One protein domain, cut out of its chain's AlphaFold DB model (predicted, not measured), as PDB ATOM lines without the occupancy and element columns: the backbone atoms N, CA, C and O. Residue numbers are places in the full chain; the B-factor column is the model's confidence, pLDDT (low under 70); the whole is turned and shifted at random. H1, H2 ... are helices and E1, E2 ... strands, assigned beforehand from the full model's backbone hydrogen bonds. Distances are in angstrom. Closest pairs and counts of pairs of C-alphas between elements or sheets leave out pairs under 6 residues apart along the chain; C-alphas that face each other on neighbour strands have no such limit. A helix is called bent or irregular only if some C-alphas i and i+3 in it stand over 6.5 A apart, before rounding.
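This is residues 4 to 47 of the 48 residues of the protein "Oxidoreductase, aldo/keto reductase" of Listeria cornellensis FSL F6-0969 (UniProt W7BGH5). With little regular structure, this is an elongated chain: a small loop at one end, where residues 4 to 5 pair antiparallel with E1, then a long unnamed stretch to the far end, from which the single helix H1 folds back part of the way. The printed part has 44 residues, with E1 before H1; the class is mixed, and 14 residues are in named elements. It is only just extended, close to loose, with a radius of gyration of the C-alphas of 14.1 A and spans of 39 by 21 by 12 A.

Start at residues 4 to 5, which form a short antiparallel pairing with residues 12 to 13 of E1, residues 12 to 14; E1 pairs with no named strand. H1, residues 37 to 47, is apart from E1. In H1, 5 of 7 O i to N i+4 pairs are within hydrogen-bond range.

Find C-alpha 12 at (81.595, 115.016, 155.332); E1 runs 7.0 A from there. Find C-alpha 37 at (106.004, 106.917, 162.578); H1 runs 15.2 A to C-alpha 47 at (96.165, 118.465, 161.455). H1 is neither bent nor irregular, but only just: C-alphas 39 and 42 are 6.4 A apart.

The two C-alphas farthest apart, those of Asn 8 and Glu 27, are 39.4 A apart. The link from E1 to H1, 22 residues, is long. The printed part has no cut, and no printed residue is under 70 in pLDDT.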
ATOM      1  N   MET A   4      82.645 119.694 153.394       96.56
ATOM      2  CA  MET A   4      81.764 119.432 152.257       96.56
ATOM      3  C   MET A   4      81.520 117.933 152.076       96.56
ATOM      4  O   MET A   4      82.289 117.108 152.565       96.56
ATOM      5  N   LYS A   5      80.468 117.570 151.334       97.62
ATOM      6  CA  LYS A   5      80.181 116.168 151.017       97.62
ATOM      7  C   LYS A   5      81.191 115.605 150.022       97.62
ATOM      8  O   LYS A   5      81.447 116.204 148.977       97.62
ATOM      9  N   PHE A   6      81.723 114.423 150.320       97.38
ATOM     10  CA  PHE A   6      82.581 113.686 149.400       97.38
ATOM     11  C   PHE A   6      81.734 112.953 148.352       97.38
ATOM     12  O   PHE A   6      81.335 111.797 148.530       97.38
ATOM     13  N   GLY A   7      81.414 113.657 147.264       96.19
ATOM     14  CA  GLY A   7      80.556 113.144 146.197       96.19
ATOM     15  C   GLY A   7      79.208 112.654 146.737       96.19
ATOM     16  O   GLY A   7      78.590 113.309 147.573       96.19
ATOM     17  N   ASN A   8      78.786 111.465 146.302       97.75
ATOM     18  CA  ASN A   8      77.519 110.847 146.713       97.75
ATOM     19  C   ASN A   8      77.671 109.837 147.866       97.75
ATOM     20  O   ASN A   8      76.782 109.022 148.090       97.75
ATOM     21  N   THR A   9      78.794 109.854 148.593       97.94
ATOM     22  CA  THR A   9      79.064 108.878 149.673       97.94
ATOM     23  C   THR A   9      78.330 109.190 150.980       97.94
ATOM     24  O   THR A   9      78.267 108.346 151.867       97.94
ATOM     25  N   GLY A  10      77.807 110.412 151.128       97.38
ATOM     26  CA  GLY A  10      77.212 110.908 152.373       97.38
ATOM     27  C   GLY A  10      78.227 111.388 153.423       97.38
ATOM     28  O   GLY A  10      77.825 112.060 154.375       97.38
ATOM     29  N   MET A  11      79.524 111.121 153.227       97.94
ATOM     30  CA  MET A  11      80.604 111.508 154.138       97.94
ATOM     31  C   MET A  11      80.906 113.009 154.065       97.94
ATOM     32  O   MET A  11      81.024 113.563 152.971       97.94
ATOM     33  N   ASP A  12      81.063 113.655 155.223       97.06
ATOM     34  CA  ASP A  12      81.595 115.016 155.332       97.06
ATOM     35  C   ASP A  12      83.124 114.980 155.426       97.06
ATOM     36  O   ASP A  12      83.684 114.263 156.253       97.06
ATOM     37  N   VAL A  13      83.801 115.765 154.589       96.50
ATOM     38  CA  VAL A  13      85.265 115.893 154.566       96.50
ATOM     39  C   VAL A  13      85.673 117.357 154.637       96.50
ATOM     40  O   VAL A  13      84.982 118.227 154.103       96.50
ATOM     41  N   SER A  14      86.798 117.644 155.291       96.62
ATOM     42  CA  SER A  14      87.391 118.982 155.289       96.62
ATOM     43  C   SER A  14      87.742 119.396 153.858       96.62
ATOM     44  O   SER A  14      88.212 118.581 153.066       96.62
ATOM     45  N   ARG A  15      87.581 120.680 153.517       95.12
ATOM     46  CA  ARG A  15      87.991 121.205 152.197       95.12
ATOM     47  C   ARG A  15      89.502 121.128 151.943       95.12
ATOM     48  O   ARG A  15      89.932 121.258 150.801       95.12
ATOM     49  N   ILE A  16      90.296 120.963 153.001       94.19
ATOM     50  CA  ILE A  16      91.752 120.819 152.956       94.19
ATOM     51  C   ILE A  16      92.108 119.480 153.597       94.19
ATOM     52  O   ILE A  16      91.684 119.206 154.720       94.19
ATOM     53  N   CYS A  17      92.905 118.680 152.891       94.44
ATOM     54  CA  CYS A  17      93.375 117.377 153.352       94.44
ATOM     55  C   CYS A  17      94.875 117.421 153.661       94.44
ATOM     56  O   CYS A  17      95.643 118.071 152.950       94.44
ATOM     57  N   LEU A  18      95.299 116.673 154.681       95.81
ATOM     58  CA  LEU A  18      96.712 116.406 154.932       95.81
ATOM     59  C   LEU A  18      97.213 115.344 153.944       95.81
ATOM     60  O   LEU A  18      96.752 114.204 153.962       95.81
ATOM     61  N   GLY A  19      98.170 115.706 153.092       94.94
ATOM     62  CA  GLY A  19      98.891 114.735 152.268       94.94
ATOM     63  C   GLY A  19      99.918 113.955 153.096       94.94
ATOM     64  O   GLY A  19     100.638 114.550 153.891       94.94
ATOM     65  N   ALA A  20     100.018 112.640 152.873       94.31
ATOM     66  CA  ALA A  20     100.879 111.740 153.653       94.31
ATOM     67  C   ALA A  20     102.025 111.084 152.852       94.31
ATOM     68  O   ALA A  20     102.702 110.209 153.375       94.31
ATOM     69  N   MET A  21     102.292 111.498 151.602       92.00
ATOM     70  CA  MET A  21     103.379 110.909 150.783       92.00
ATOM     71  C   MET A  21     104.783 111.072 151.391       92.00
ATOM     72  O   MET A  21     105.704 110.360 151.005       92.00
ATOM     73  N   GLY A  22     104.955 112.026 152.309       92.44
ATOM     74  CA  GLY A  22     106.203 112.237 153.038       92.44
ATOM     75  C   GLY A  22     106.334 111.403 154.312       92.44
ATOM     76  O   GLY A  22     107.305 111.605 155.028       92.44
ATOM     77  N   PHE A  23     105.382 110.527 154.642       93.94
ATOM     78  CA  PHE A  23     105.431 109.689 155.843       93.94
ATOM     79  C   PHE A  23     105.706 108.238 155.450       93.94
ATOM     80  O   PHE A  23     105.078 107.714 154.530       93.94
ATOM     81  N   GLY A  24     106.638 107.582 156.133       91.12
ATOM     82  CA  GLY A  24     107.016 106.208 155.834       91.12
ATOM     83  C   GLY A  24     108.378 105.822 156.393       91.12
ATOM     84  O   GLY A  24     109.022 106.568 157.120       91.12
ATOM     85  N   ASP A  25     108.814 104.621 156.038       88.88
ATOM     86  CA  ASP A  25     110.094 104.068 156.471       88.88
ATOM     87  C   ASP A  25     111.234 104.616 155.596       88.88
ATOM     88  O   ASP A  25     111.279 104.364 154.389       88.88
ATOM     89  N   VAL A  26     112.153 105.359 156.218       85.38
ATOM     90  CA  VAL A  26     113.309 105.997 155.563       85.38
ATOM     91  C   VAL A  26     114.217 104.978 154.869       85.38
ATOM     92  O   VAL A  26     114.801 105.291 153.834       85.38
ATOM     93  N   GLU A  27     114.303 103.755 155.397       85.81
ATOM     94  CA  GLU A  27     115.177 102.699 154.881       85.81
ATOM     95  C   GLU A  27     114.519 101.902 153.747       85.81
ATOM     96  O   GLU A  27     115.204 101.368 152.874       85.81
ATOM     97  N   LYS A  28     113.182 101.820 153.730       85.44
ATOM     98  CA  LYS A  28     112.433 101.107 152.678       85.44
ATOM     99  C   LYS A  28     112.019 102.001 151.514       85.44
ATOM    100  O   LYS A  28     111.626 101.484 150.469       85.44
ATOM    101  N   TRP A  29     112.059 103.320 151.686       81.50
ATOM    102  CA  TRP A  29     111.617 104.270 150.674       81.50
ATOM    103  C   TRP A  29     112.785 104.860 149.881       81.50
ATOM    104  O   TRP A  29     113.890 105.035 150.385       81.50
ATOM    105  N   THR A  30     112.546 105.218 148.616       80.00
ATOM    106  CA  THR A  30     113.586 105.802 147.745       80.00
ATOM    107  C   THR A  30     114.033 107.188 148.217       80.00
ATOM    108  O   THR A  30     115.139 107.631 147.905       80.00
ATOM    109  N   HIS A  31     113.182 107.890 148.967       83.38
ATOM    110  CA  HIS A  31     113.459 109.247 149.408       83.38
ATOM    111  C   HIS A  31     113.813 109.308 150.891       83.38
ATOM    112  O   HIS A  31     112.983 109.028 151.747       83.38
ATOM    113  N   LYS A  32     115.020 109.797 151.189       83.44
ATOM    114  CA  LYS A  32     115.544 109.909 152.560       83.44
ATOM    115  C   LYS A  32     114.891 110.999 153.419       83.44
ATOM    116  O   LYS A  32     115.204 111.111 154.595       83.44
ATOM    117  N   TRP A  33     114.031 111.829 152.832       87.25
ATOM    118  CA  TRP A  33     113.346 112.930 153.518       87.25
ATOM    119  C   TRP A  33     111.983 112.547 154.107       87.25
ATOM    120  O   TRP A  33     111.234 113.430 154.519       87.25
ATOM    121  N   VAL A  34     111.618 111.262 154.080       94.00
ATOM    122  CA  VAL A  34     110.362 110.815 154.690       94.00
ATOM    123  C   VAL A  34     110.465 110.854 156.214       94.00
ATOM    124  O   VAL A  34     111.543 110.686 156.778       94.00
ATOM    125  N   LEU A  35     109.343 111.109 156.877       94.44
ATOM    126  CA  LEU A  35     109.220 111.047 158.328       94.44
ATOM    127  C   LEU A  35     108.733 109.658 158.730       94.44
ATOM    128  O   LEU A  35     107.726 109.188 158.199       94.44
ATOM    129  N   ASP A  36     109.412 109.039 159.689       93.62
ATOM    130  CA  ASP A  36     108.958 107.787 160.292       93.62
ATOM    131  C   ASP A  36     107.678 107.980 161.131       93.62
ATOM    132  O   ASP A  36     107.084 109.064 161.207       93.62
ATOM    133  N   GLU A  37     107.212 106.902 161.755       93.19
ATOM    134  CA  GLU A  37     106.004 106.917 162.578       93.19
ATOM    135  C   GLU A  37     106.096 107.912 163.748       93.19
ATOM    136  O   GLU A  37     105.176 108.704 163.964       93.19
ATOM    137  N   GLU A  38     107.220 107.931 164.468       94.69
ATOM    138  CA  GLU A  38     107.407 108.791 165.637       94.69
ATOM    139  C   GLU A  38     107.344 110.276 165.255       94.69
ATOM    140  O   GLU A  38     106.685 111.074 165.929       94.69
ATOM    141  N   HIS A  39     107.962 110.642 164.131       94.12
ATOM    142  CA  HIS A  39     108.030 112.024 163.664       94.12
ATOM    143  C   HIS A  39     106.777 112.473 162.894       94.12
ATOM    144  O   HIS A  39     106.454 113.665 162.884       94.12
ATOM    145  N   SER A  40     106.037 111.553 162.267       95.44
ATOM    146  CA  SER A  40     104.790 111.868 161.553       95.44
ATOM    147  C   SER A  40     103.588 112.041 162.490       95.44
ATOM    148  O   SER A  40     102.728 112.892 162.239       95.44
ATOM    149  N   LEU A  41     103.540 111.321 163.617       95.31
ATOM    150  CA  LEU A  41     102.442 111.391 164.591       95.31
ATOM    151  C   LEU A  41     102.131 112.820 165.092       95.31
ATOM    152  O   LEU A  41     100.955 113.200 165.102       95.31
ATOM    153  N   PRO A  42     103.116 113.657 165.482       96.62
ATOM    154  CA  PRO A  42     102.866 115.046 165.864       96.62
ATOM    155  C   PRO A  42     102.274 115.901 164.739       96.62
ATOM    156  O   PRO A  42     101.484 116.803 165.018       96.62
ATOM    157  N   VAL A  43     102.641 115.638 163.480       96.06
ATOM    158  CA  VAL A  43     102.114 116.365 162.315       96.06
ATOM    159  C   VAL A  43     100.643 116.020 162.106       96.06
ATOM    160  O   VAL A  43      99.812 116.920 161.982       96.06
ATOM    161  N   ILE A  44     100.302 114.729 162.162       95.75
ATOM    162  CA  ILE A  44      98.921 114.245 162.047       95.75
ATOM    163  C   ILE A  44      98.058 114.818 163.178       95.75
ATOM    164  O   ILE A  44      96.999 115.375 162.910       95.75
ATOM    165  N   LYS A  45      98.537 114.774 164.430       95.38
ATOM    166  CA  LYS A  45      97.811 115.311 165.598       95.38
ATOM    167  C   LYS A  45      97.521 116.809 165.511       95.38
ATOM    168  O   LYS A  45      96.500 117.243 166.018       95.38
ATOM    169  N   LYS A  46      98.409 117.599 164.901       94.69
ATOM    170  CA  LYS A  46      98.186 119.040 164.674       94.69
ATOM    171  C   LYS A  46      97.224 119.329 163.519       94.69
ATOM    172  O   LYS A  46      96.787 120.466 163.380       94.69
ATOM    173  N   SER A  47      96.973 118.335 162.670       90.00
ATOM    174  CA  SER A  47      96.165 118.465 161.455       90.00
ATOM    175  C   SER A  47      94.738 117.933 161.616       90.00
ATOM    176  O   SER A  47      93.931 118.121 160.705       90.00
TER     177      SER A  47